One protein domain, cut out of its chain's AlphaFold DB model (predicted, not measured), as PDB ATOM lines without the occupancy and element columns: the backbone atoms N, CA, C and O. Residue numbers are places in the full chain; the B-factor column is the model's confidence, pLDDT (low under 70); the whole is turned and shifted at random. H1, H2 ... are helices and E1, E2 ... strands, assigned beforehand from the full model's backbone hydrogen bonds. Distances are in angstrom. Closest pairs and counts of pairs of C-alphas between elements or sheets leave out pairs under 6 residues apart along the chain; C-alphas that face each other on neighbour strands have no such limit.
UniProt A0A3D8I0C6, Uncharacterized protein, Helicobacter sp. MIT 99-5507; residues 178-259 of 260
ATOM      1  N   ARG A 178     -23.916 -38.762  13.750       89.75
ATOM      2  CA  ARG A 178     -23.282 -39.989  13.231       89.75
ATOM      3  C   ARG A 178     -24.203 -41.196  13.028       89.75
ATOM      4  O   ARG A 178     -23.746 -42.262  12.650       89.75
ATOM      5  N   CYS A 179     -25.494 -41.054  13.319       90.19
ATOM      6  CA  CYS A 179     -26.440 -42.176  13.319       90.19
ATOM      7  C   CYS A 179     -27.648 -41.925  12.406       90.19
ATOM      8  O   CYS A 179     -28.793 -42.147  12.806       90.19
ATOM      9  N   GLY A 180     -27.422 -41.402  11.202       92.19
ATOM     10  CA  GLY A 180     -28.465 -41.093  10.220       92.19
ATOM     11  C   GLY A 180     -29.263 -42.309   9.761       92.19
ATOM     12  O   GLY A 180     -30.491 -42.224   9.667       92.19
ATOM     13  N   GLY A 181     -28.604 -43.462   9.604       91.81
ATOM     14  CA  GLY A 181     -29.254 -44.731   9.236       91.81
ATOM     15  C   GLY A 181     -30.311 -45.211  10.243       91.81
ATOM     16  O   GLY A 181     -31.177 -46.015   9.919       91.81
ATOM     17  N   ARG A 182     -30.330 -44.660  11.465       91.75
ATOM     18  CA  ARG A 182     -31.391 -44.932  12.456       91.75
ATOM     19  C   ARG A 182     -32.725 -44.285  12.126       91.75
ATOM     20  O   ARG A 182     -33.761 -44.730  12.625       91.75
ATOM     21  N   PHE A 183     -32.699 -43.228  11.322       92.94
ATOM     22  CA  PHE A 183     -33.877 -42.465  10.935       92.94
ATOM     23  C   PHE A 183     -34.329 -42.817   9.527       92.94
ATOM     24  O   PHE A 183     -35.530 -42.810   9.275       92.94
ATOM     25  N   TYR A 184     -33.408 -43.160   8.633       92.69
ATOM     26  CA  TYR A 184     -33.725 -43.424   7.237       92.69
ATOM     27  C   TYR A 184     -33.166 -44.771   6.792       92.69
ATOM     28  O   TYR A 184     -32.051 -45.130   7.150       92.69
ATOM     29  N   SER A 185     -33.953 -45.513   6.014       86.69
ATOM     30  CA  SER A 185     -33.521 -46.761   5.372       86.69
ATOM     31  C   SER A 185     -32.628 -46.531   4.153       86.69
ATOM     32  O   SER A 185     -31.942 -47.446   3.722       86.69
ATOM     33  N   GLU A 186     -32.670 -45.327   3.594       88.62
ATOM     34  CA  GLU A 186     -31.945 -44.892   2.403       88.62
ATOM     35  C   GLU A 186     -31.611 -43.400   2.532       88.62
ATOM     36  O   GLU A 186     -32.127 -42.722   3.425       88.62
ATOM     37  N   ILE A 187     -30.755 -42.876   1.654       90.12
ATOM     38  CA  ILE A 187     -30.394 -41.454   1.667       90.12
ATOM     39  C   ILE A 187     -31.650 -40.617   1.353       90.12
ATOM     40  O   ILE A 187     -32.220 -40.753   0.268       90.12
ATOM     41  N   PRO A 188     -32.107 -39.742   2.269       93.88
ATOM     42  CA  PRO A 188     -33.317 -38.960   2.053       93.88
ATOM     43  C   PRO A 188     -33.099 -37.826   1.047       93.88
ATOM     44  O   PRO A 188     -32.016 -37.256   0.935       93.88
ATOM     45  N   SER A 189     -34.179 -37.417   0.377       94.88
ATOM     46  CA  SER A 189     -34.188 -36.193  -0.434       94.88
ATOM     47  C   SER A 189     -33.914 -34.946   0.419       94.88
ATOM     48  O   SER A 189     -34.453 -34.806   1.517       94.88
ATOM     49  N   MET A 190     -33.206 -33.960  -0.145       93.94
ATOM     50  CA  MET A 190     -32.979 -32.639   0.470       93.94
ATOM     51  C   MET A 190     -34.277 -31.878   0.800       93.94
ATOM     52  O   MET A 190     -34.286 -30.943   1.606       93.94
ATOM     53  N   SER A 191     -35.405 -32.259   0.192       94.94
ATOM     54  CA  SER A 191     -36.714 -31.684   0.501       94.94
ATOM     55  C   SER A 191     -37.377 -32.274   1.753       94.94
ATOM     56  O   SER A 191     -38.340 -31.659   2.235       94.94
ATOM     57  N   ASP A 192     -36.861 -33.387   2.293       96.94
ATOM     58  CA  ASP A 192     -37.434 -34.108   3.431       96.94
ATOM     59  C   ASP A 192     -37.578 -33.223   4.677       96.94
ATOM     60  O   ASP A 192     -36.727 -32.404   5.034       96.94
ATOM     61  N   SER A 193     -38.710 -33.388   5.359       96.31
ATOM     62  CA  SER A 193     -39.079 -32.522   6.474       96.31
ATOM     63  C   SER A 193     -38.273 -32.790   7.741       96.31
ATOM     64  O   SER A 193     -38.015 -31.847   8.485       96.31
ATOM     65  N   LEU A 194     -37.903 -34.045   8.012       96.50
ATOM     66  CA  LEU A 194     -37.065 -34.385   9.159       96.50
ATOM     67  C   LEU A 194     -35.610 -33.988   8.875       96.50
ATOM     68  O   LEU A 194     -34.957 -33.435   9.756       96.50
ATOM     69  N   LEU A 195     -35.145 -34.138   7.633       97.12
ATOM     70  CA  LEU A 195     -33.801 -33.747   7.215       97.12
ATOM     71  C   LEU A 195     -33.598 -32.238   7.378       97.12
ATOM     72  O   LEU A 195     -32.606 -31.794   7.950       97.12
ATOM     73  N   LYS A 196     -34.598 -31.439   6.984       96.62
ATOM     74  CA  LYS A 196     -34.620 -29.988   7.234       96.62
ATOM     75  C   LYS A 196     -34.603 -29.631   8.718       96.62
ATOM     76  O   LYS A 196     -34.104 -28.568   9.077       96.62
ATOM     77  N   ASP A 197     -35.158 -30.474   9.588       96.69
ATOM     78  CA  ASP A 197     -35.075 -30.272  11.035       96.69
ATOM     79  C   ASP A 197     -33.680 -30.625  11.581       96.69
ATOM     80  O   ASP A 197     -33.153 -29.857  12.390       96.69
ATOM     81  N   PHE A 198     -33.040 -31.691  11.080       96.94
ATOM     82  CA  PHE A 198     -31.627 -31.985  11.356       96.94
ATOM     83  C   PHE A 198     -30.719 -30.824  10.925       96.94
ATOM     84  O   PHE A 198     -29.894 -30.376  11.722       96.94
ATOM     85  N   ALA A 199     -30.930 -30.269   9.729       96.81
ATOM     86  CA  ALA A 199     -30.135 -29.177   9.160       96.81
ATOM     87  C   ALA A 199     -30.181 -27.871   9.983       96.81
ATOM     88  O   ALA A 199     -29.318 -27.004   9.852       96.81
ATOM     89  N   LYS A 200     -31.155 -27.711  10.890       95.06
ATOM     90  CA  LYS A 200     -31.185 -26.576  11.836       95.06
ATOM     91  C   LYS A 200     -30.104 -26.675  12.914       95.06
ATOM     92  O   LYS A 200     -29.823 -25.683  13.588       95.06
ATOM     93  N   VAL A 201     -29.538 -27.862  13.124       94.69
ATOM     94  CA  VAL A 201     -28.618 -28.166  14.229       94.69
ATOM     95  C   VAL A 201     -27.294 -28.726  13.725       94.69
ATOM     96  O   VAL A 201     -26.249 -28.297  14.203       94.69
ATOM     97  N   TYR A 202     -27.347 -29.638  12.760       95.56
ATOM     98  CA  TYR A 202     -26.200 -30.364  12.230       95.56
ATOM     99  C   TYR A 202     -25.880 -29.917  10.806       95.56
ATOM    100  O   TYR A 202     -26.764 -29.472  10.073       95.56
ATOM    101  N   TYR A 203     -24.607 -30.030  10.431       95.81
ATOM    102  CA  TYR A 203     -24.156 -29.812   9.058       95.81
ATOM    103  C   TYR A 203     -24.130 -31.105   8.261       95.81
ATOM    104  O   TYR A 203     -24.489 -31.092   7.087       95.81
ATOM    105  N   LEU A 204     -23.749 -32.208   8.908       95.12
ATOM    106  CA  LEU A 204     -23.675 -33.517   8.280       95.12
ATOM    107  C   LEU A 204     -24.507 -34.559   9.020       95.12
ATOM    108  O   LEU A 204     -24.727 -34.473  10.235       95.12
ATOM    109  N   LEU A 205     -24.926 -35.557   8.252       95.00
ATOM    110  CA  LEU A 205     -25.589 -36.762   8.716       95.00
ATOM    111  C   LEU A 205     -24.847 -37.982   8.150       95.00
ATOM    112  O   LEU A 205     -24.770 -38.122   6.932       95.00
ATOM    113  N   GLN A 206     -24.302 -38.837   9.014       92.88
ATOM    114  CA  GLN A 206     -23.578 -40.052   8.610       92.88
ATOM    115  C   GLN A 206     -24.519 -41.255   8.502       92.88
ATOM    116  O   GLN A 206     -25.445 -41.404   9.303       92.88
ATOM    117  N   PHE A 207     -24.241 -42.143   7.556       91.94
ATOM    118  CA  PHE A 207     -24.977 -43.363   7.250       91.94
ATOM    119  C   PHE A 207     -24.035 -44.568   7.278       91.94
ATOM    120  O   PHE A 207     -23.734 -45.166   6.248       91.94
ATOM    121  N   ASN A 208     -23.585 -44.942   8.477       84.62
ATOM    122  CA  ASN A 208     -22.778 -46.145   8.643       84.62
ATOM    123  C   ASN A 208     -23.544 -47.383   8.155       84.62
ATOM    124  O   ASN A 208     -24.739 -47.523   8.416       84.62
ATOM    125  N   HIS A 209     -22.848 -48.329   7.524       82.25
ATOM    126  CA  HIS A 209     -23.478 -49.525   6.947       82.25
ATOM    127  C   HIS A 209     -24.158 -50.441   7.984       82.25
ATOM    128  O   HIS A 209     -25.037 -51.233   7.638       82.25
ATOM    129  N   TRP A 210     -23.775 -50.344   9.262       81.81
ATOM    130  CA  TRP A 210     -24.410 -51.069  10.367       81.81
ATOM    131  C   TRP A 210     -25.599 -50.324  10.994       81.81
ATOM    132  O   TRP A 210     -26.358 -50.932  11.755       81.81
ATOM    133  N   ASP A 211     -25.791 -49.030  10.713       84.31
ATOM    134  CA  ASP A 211     -26.951 -48.295  11.211       84.31
ATOM    135  C   ASP A 211     -28.203 -48.703  10.423       84.31
ATOM    136  O   ASP A 211     -28.251 -48.636   9.197       84.31
ATOM    137  N   LYS A 212     -29.253 -49.103  11.144       87.06
ATOM    138  CA  LYS A 212     -30.547 -49.487  10.567       87.06
ATOM    139  C   LYS A 212     -31.672 -48.692  11.219       87.06
ATOM    140  O   LYS A 212     -31.536 -48.334  12.391       87.06
ATOM    141  N   PRO A 213     -32.810 -48.473  10.532       89.81
ATOM    142  CA  PRO A 213     -33.946 -47.791  11.126       89.81
ATOM    143  C   PRO A 213     -34.430 -48.490  12.389       89.81
ATOM    144  O   PRO A 213     -34.665 -49.700  12.403       89.81
ATOM    145  N   VAL A 214     -34.630 -47.712  13.446       89.19
ATOM    146  CA  VAL A 214     -35.009 -48.235  14.759       89.19
ATOM    147  C   VAL A 214     -36.360 -47.703  15.219       89.19
ATOM    148  O   VAL A 214     -36.790 -46.603  14.861       89.19
ATOM    149  N   SER A 215     -37.075 -48.510  16.000       86.19
ATOM    150  CA  SER A 215     -38.479 -48.259  16.326       86.19
ATOM    151  C   SER A 215     -38.687 -46.969  17.106       86.19
ATOM    152  O   SER A 215     -39.631 -46.240  16.805       86.19
ATOM    153  N   PHE A 216     -37.820 -46.644  18.071       85.75
ATOM    154  CA  PHE A 216     -38.022 -45.425  18.850       85.75
ATOM    155  C   PHE A 216     -37.630 -44.157  18.082       85.75
ATOM    156  O   PHE A 216     -38.261 -43.121  18.286       85.75
ATOM    157  N   ALA A 217     -36.685 -44.231  17.139       88.31
ATOM    158  CA  ALA A 217     -36.371 -43.110  16.249       88.31
ATOM    159  C   ALA A 217     -37.575 -42.690  15.380       88.31
ATOM    160  O   ALA A 217     -37.674 -41.525  14.994       88.31
ATOM    161  N   LYS A 218     -38.558 -43.577  15.145       88.25
ATOM    162  CA  LYS A 218     -39.786 -43.253  14.392       88.25
ATOM    163  C   LYS A 218     -40.605 -42.116  15.001       88.25
ATOM    164  O   LYS A 218     -41.310 -41.431  14.264       88.25
ATOM    165  N   ILE A 219     -40.490 -41.853  16.307       90.69
ATOM    166  CA  ILE A 219     -41.166 -40.703  16.929       90.69
ATOM    167  C   ILE A 219     -40.725 -39.379  16.291       90.69
ATOM    168  O   ILE A 219     -41.535 -38.463  16.141       90.69
ATOM    169  N   LEU A 220     -39.470 -39.307  15.832       93.44
ATOM    170  CA  LEU A 220     -38.937 -38.134  15.153       93.44
ATOM    171  C   LEU A 220     -39.551 -37.927  13.782       93.44
ATOM    172  O   LEU A 220     -39.555 -36.792  13.337       93.44
ATOM    173  N   HIS A 221     -40.134 -38.936  13.136       94.06
ATOM    174  CA  HIS A 221     -40.832 -38.763  11.858       94.06
ATOM    175  C   HIS A 221     -42.197 -38.081  12.005       94.06
ATOM    176  O   HIS A 221     -42.694 -37.485  11.047       94.06
ATOM    177  N   ASN A 222     -42.763 -38.023  13.214       94.50
ATOM    178  CA  ASN A 222     -44.028 -37.334  13.453       94.50
ATOM    179  C   ASN A 222     -43.868 -35.801  13.392       94.50
ATOM    180  O   ASN A 222     -43.411 -35.149  14.334       94.50
ATOM    181  N   ARG A 223     -44.299 -35.205  12.271       94.38
ATOM    182  CA  ARG A 223     -44.193 -33.760  12.017       94.38
ATOM    183  C   ARG A 223     -44.962 -32.911  13.029       94.38
ATOM    184  O   ARG A 223     -44.523 -31.807  13.343       94.38
ATOM    185  N   PHE A 224     -46.098 -33.393  13.528       94.81
ATOM    186  CA  PHE A 224     -46.898 -32.671  14.516       94.81
ATOM    187  C   PHE A 224     -46.162 -32.579  15.858       94.81
ATOM    188  O   PHE A 224     -46.014 -31.484  16.397       94.81
ATOM    189  N   LEU A 225     -45.583 -33.689  16.329       93.88
ATOM    190  CA  LEU A 225     -44.758 -33.697  17.542       93.88
ATOM    191  C   LEU A 225     -43.529 -32.794  17.405       93.88
ATOM    192  O   LEU A 225     -43.239 -32.025  18.319       93.88
ATOM    193  N   ARG A 226     -42.843 -32.815  16.252       95.44
ATOM    194  CA  ARG A 226     -41.713 -31.903  15.995       95.44
ATOM    195  C   ARG A 226     -42.122 -30.432  16.002       95.44
ATOM    196  O   ARG A 226     -41.335 -29.605  16.453       95.44
ATOM    197  N   LYS A 227     -43.332 -30.097  15.537       93.81
ATOM    198  CA  LYS A 227     -43.868 -28.727  15.581       93.81
ATOM    199  C   LYS A 227     -44.210 -28.270  17.002       93.81
ATOM    200  O   LYS A 227     -43.924 -27.126  17.326       93.81
ATOM    201  N   ILE A 228     -44.801 -29.140  17.827       95.69
ATOM    202  CA  ILE A 228     -45.215 -28.796  19.199       95.69
ATOM    203  C   ILE A 228     -44.024 -28.757  20.152       95.69
ATOM    204  O   ILE A 228     -43.816 -27.776  20.853       95.69
ATOM    205  N   LEU A 229     -43.251 -29.843  20.197       94.00
ATOM    206  CA  LEU A 229     -42.181 -30.008  21.180       94.00
ATOM    207  C   LEU A 229     -40.869 -29.382  20.702       94.00
ATOM    208  O   LEU A 229     -40.018 -29.036  21.519       94.00
ATOM    209  N   GLY A 230     -40.697 -29.221  19.390       94.38
ATOM    210  CA  GLY A 230     -39.440 -28.819  18.774       94.38
ATOM    211  C   GLY A 230     -38.490 -30.004  18.579       94.38
ATOM    212  O   GLY A 230     -38.338 -30.865  19.448       94.38
ATOM    213  N   PHE A 231     -37.792 -30.024  17.440       94.19
ATOM    214  CA  PHE A 231     -36.845 -31.087  17.081       94.19
ATOM    215  C   PHE A 231     -35.785 -31.343  18.167       94.19
ATOM    216  O   PHE A 231     -35.589 -32.485  18.571       94.19
ATOM    217  N   LYS A 232     -35.155 -30.287  18.705       92.69
ATOM    218  CA  LYS A 232     -34.119 -30.418  19.748       92.69
ATOM    219  C   LYS A 232     -34.643 -31.098  21.016       92.69
ATOM    220  O   LYS A 232     -33.940 -31.920  21.595       92.69
ATOM    221  N   ASN A 233     -35.863 -30.780  21.448       92.69
ATOM    222  CA  ASN A 233     -36.439 -31.395  22.645       92.69
ATOM    223  C   ASN A 233     -36.850 -32.842  22.381       92.69
ATOM    224  O   ASN A 233     -36.638 -33.692  23.237       92.69
ATOM    225  N   LEU A 234     -37.359 -33.149  21.187       92.50
ATOM    226  CA  LEU A 234     -37.703 -34.521  20.828       92.50
ATOM    227  C   LEU A 234     -36.447 -35.402  20.687       92.50
ATOM    228  O   LEU A 234     -36.443 -36.536  21.161       92.50
ATOM    229  N   MET A 235     -35.350 -34.850  20.159       92.00
ATOM    230  CA  MET A 235     -34.023 -35.477  20.200       92.00
ATOM    231  C   MET A 235     -33.545 -35.707  21.636       92.00
ATOM    232  O   MET A 235     -33.104 -36.802  21.972       92.00
ATOM    233  N   ARG A 236     -33.678 -34.715  22.525       90.56
ATOM    234  CA  ARG A 236     -33.370 -34.899  23.953       90.56
ATOM    235  C   ARG A 236     -34.206 -36.019  24.564       90.56
ATOM    236  O   ARG A 236     -33.653 -36.834  25.290       90.56
ATOM    237  N   ILE A 237     -35.497 -36.102  24.247       88.56
ATOM    238  CA  ILE A 237     -36.352 -37.191  24.732       88.56
ATOM    239  C   ILE A 237     -35.814 -38.544  24.247       88.56
ATOM    240  O   ILE A 237     -35.645 -39.465  25.047       88.56
ATOM    241  N   TYR A 238     -35.472 -38.636  22.961       88.50
ATOM    242  CA  TYR A 238     -34.885 -39.829  22.355       88.50
ATOM    243  C   TYR A 238     -33.599 -40.296  23.065       88.50
ATOM    244  O   TYR A 238     -33.431 -41.487  23.337       88.50
ATOM    245  N   TYR A 239     -32.724 -39.372  23.458       84.88
ATOM    246  CA  TYR A 239     -31.496 -39.707  24.183       84.88
ATOM    247  C   TYR A 239     -31.714 -39.984  25.677       84.88
ATOM    248  O   TYR A 239     -31.314 -41.037  26.180       84.88
ATOM    249  N   TYR A 240     -32.339 -39.053  26.402       81.69
ATOM    250  CA  TYR A 240     -32.353 -39.048  27.868       81.69
ATOM    251  C   TYR A 240     -33.343 -40.037  28.481       81.69
ATOM    252  O   TYR A 240     -33.059 -40.586  29.541       81.69
ATOM    253  N   PHE A 241     -34.452 -40.348  27.805       78.31
ATOM    254  CA  PHE A 241     -35.395 -41.369  28.286       78.31
ATOM    255  C   PHE A 241     -34.966 -42.796  27.907       78.31
ATOM    256  O   PHE A 241     -35.718 -43.755  28.077       78.31
ATOM    257  N   GLY A 242     -33.740 -42.959  27.398       75.12
ATOM    258  CA  GLY A 242     -33.139 -44.261  27.136       75.12
ATOM    259  C   GLY A 242     -33.656 -44.959  25.881       75.12
ATOM    260  O   GLY A 242     -33.286 -46.110  25.660       75.12
ATOM    261  N   PHE A 243     -34.454 -44.297  25.039       78.44
ATOM    262  CA  PHE A 243     -34.886 -44.847  23.750       78.44
ATOM    263  C   PHE A 243     -33.694 -45.178  22.850       78.44
ATOM    264  O   PHE A 243     -33.599 -46.299  22.361       78.44
ATOM    265  N   TYR A 244     -32.718 -44.274  22.772       78.56
ATOM    266  CA  TYR A 244     -31.443 -44.510  22.097       78.56
ATOM    267  C   TYR A 244     -30.706 -45.760  22.615       78.56
ATOM    268  O   TYR A 244     -30.220 -46.573  21.832       78.56
ATOM    269  N   LYS A 245     -30.661 -45.960  23.942       75.19
ATOM    270  CA  LYS A 245     -30.028 -47.142  24.558       75.19
ATOM    271  C   LYS A 245     -30.809 -48.432  24.282       75.19
ATOM    272  O   LYS A 245     -30.201 -49.484  24.119       75.19
ATOM    273  N   ARG A 246     -32.145 -48.369  24.258       73.94
ATOM    274  CA  ARG A 246     -33.010 -49.516  23.930       73.94
ATOM    275  C   ARG A 246     -32.842 -49.935  22.474       73.94
ATOM    276  O   ARG A 246     -32.732 -51.123  22.207       73.94
ATOM    277  N   ASP A 247     -32.760 -48.966  21.567       74.94
ATOM    278  CA  ASP A 247     -32.488 -49.221  20.154       74.94
ATOM    279  C   ASP A 247     -31.129 -49.903  19.951       74.94
ATOM    280  O   ASP A 247     -31.055 -50.879  19.214       74.94
ATOM    281  N   PHE A 248     -30.087 -49.471  20.672       68.56
ATOM    282  CA  PHE A 248     -28.789 -50.155  20.660       68.56
ATOM    283  C   PHE A 248     -28.873 -51.613  21.122       68.56
ATOM    284  O   PHE A 248     -28.455 -52.511  20.399       68.56
ATOM    285  N   LYS A 249     -29.481 -51.869  22.289       69.50
ATOM    286  CA  LYS A 249     -29.615 -53.236  22.821       69.50
ATOM    287  C   LYS A 249     -30.398 -54.166  21.890       69.50
ATOM    288  O   LYS A 249     -30.086 -55.347  21.808       69.50
ATOM    289  N   ASN A 250     -31.408 -53.643  21.196       61.66
ATOM    290  CA  ASN A 250     -32.214 -54.423  20.258       61.66
ATOM    291  C   ASN A 250     -31.444 -54.800  18.981       61.66
ATOM    292  O   ASN A 250     -31.766 -55.818  18.371       61.66
ATOM    293  N   ILE A 251     -30.458 -53.996  18.568       60.59
ATOM    294  CA  ILE A 251     -29.577 -54.316  17.436       60.59
ATOM    295  C   ILE A 251     -28.590 -55.419  17.843       60.59
ATOM    296  O   ILE A 251     -28.493 -56.429  17.147       60.59
ATOM    297  N   ASP A 252     -27.933 -55.280  18.998       59.22
ATOM    298  CA  ASP A 252     -26.965 -56.274  19.487       59.22
ATOM    299  C   ASP A 252     -27.631 -57.620  19.819       59.22
ATOM    300  O   ASP A 252     -27.091 -58.679  19.503       59.22
ATOM    301  N   GLY A 253     -28.839 -57.586  20.393       52.94
ATOM    302  CA  GLY A 253     -29.633 -58.785  20.673       52.94
ATOM    303  C   GLY A 253     -29.996 -59.565  19.408       52.94
ATOM    304  O   GLY A 253     -29.832 -60.781  19.380       52.94
ATOM    305  N   LYS A 254     -30.390 -58.879  18.326       52.38
ATOM    306  CA  LYS A 254     -30.686 -59.527  17.034       52.38
ATOM    307  C   LYS A 254     -29.441 -60.099  16.359       52.38
ATOM    308  O   LYS A 254     -29.466 -61.237  15.911       52.38
ATOM    309  N   ASN A 255     -28.325 -59.367  16.380       47.41
ATOM    310  CA  ASN A 255     -27.051 -59.859  15.843       47.41
ATOM    311  C   ASN A 255     -26.517 -61.099  16.598       47.41
ATOM    312  O   ASN A 255     -25.676 -61.823  16.065       47.41
ATOM    313  N   SER A 256     -26.978 -61.342  17.834       39.06
ATOM    314  CA  SER A 256     -26.651 -62.546  18.612       39.06
ATOM    315  C   SER A 256     -27.570 -63.746  18.337       39.06
ATOM    316  O   SER A 256     -27.158 -64.884  18.557       39.06
ATOM    317  N   GLU A 257     -28.785 -63.511  17.833       39.72
ATOM    318  CA  GLU A 257     -29.736 -64.564  17.448       39.72
ATOM    319  C   GLU A 257     -29.470 -65.088  16.029       39.72
ATOM    320  O   GLU A 257     -29.602 -66.286  15.804       39.72
ATOM    321  N   ASP A 258     -28.967 -64.246  15.120       37.28
ATOM    322  CA  ASP A 258     -28.579 -64.634  13.749       37.28
ATOM    323  C   ASP A 258     -27.240 -65.413  13.673       37.28
ATOM    324  O   ASP A 258     -26.763 -65.746  12.588       37.28
ATOM    325  N   LYS A 259     -26.610 -65.707  14.822       34.28
ATOM    326  CA  LYS A 259     -25.376 -66.513  14.946       34.28
ATOM    327  C   LYS A 259     -25.599 -67.895  15.589       34.28
ATOM    328  O   LYS A 259     -24.629 -68.503  16.045       34.28
TER     329      LYS A 259
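This is residues 178 to 259 of the 260 residues of an uncharacterized protein of Helicobacter sp. MIT 99-5507 (UniProt A0A3D8I0C6). The longest helix, H5, runs out of a compact body as an arm, with residues 252 to 259 sticking out. In the body, H2 and H4 lie side by side running opposite ways, H3 crosses one end of them, and H1, the short strand E1 and loops including residues 178 to 192 make the rest. The 82 printed residues hold five named helices and one named strand in the order H1, E1, H2, H3, H4, H5, and the class is mostly helix. The whole is compact, with a radius of gyration of the C-alphas of 13.2 A, but elongated, spanning 41 by 26 by 18 A.

H5, residues 243 to 257, is 21.3 A long, from C-alpha 243 at (-34.886, -44.847, 23.750) to C-alpha 257 at (-29.736, -64.564, 17.448). H4, residues 231 to 240, is 14.1 A long. H3 is residues 223 to 229, H2 residues 216 to 221 and E1 residues 204 to 206. H1, residues 193 to 198, begins at C-alpha 193 at (-39.079, -32.522, 6.474).

H5 touches H2 with residues 243 to 247 alone, at a steep tilt of 55 degrees; the closest C-alphas, of Phe 216 and Phe 243, are 5.8 A apart. H5 and H4 only just touch, only at the corner, with 3 pairs of C-alphas within 8 A; the closest are those of Tyr 238 and Tyr 244, 5.8 A apart. H2 and H4 touch at a shallow tilt of 2 degrees, opposite ways, closest at the C-alphas of Leu 220 and Leu 234, 6.8 A. H3 is close to H4 but not clearly touching, about perpendicular at 78 degrees, with the C-alphas of Arg 226 and Leu 234 closest at 6.8 A. H1 is close to H2 but not clearly touching, with the C-alphas of Leu 194 and His 221 closest at 6.4 A. E1 pairs with no named strand and is only just apart from H1, at 8.1 A between closest C-alphas. Every O i to N i+4 pair is within hydrogen-bond range in H1, H3, H4 and H5; in H2 0 of 2 are, beside 3 of 3 O i to N i+3 pairs.

The C-alphas farthest apart, of Ile 228 and Lys 259, are 42.8 A apart. The printed part has no cut and no long link. Mean pLDDT of the printed part is 84.7, and residues 248 to 259 are under 70.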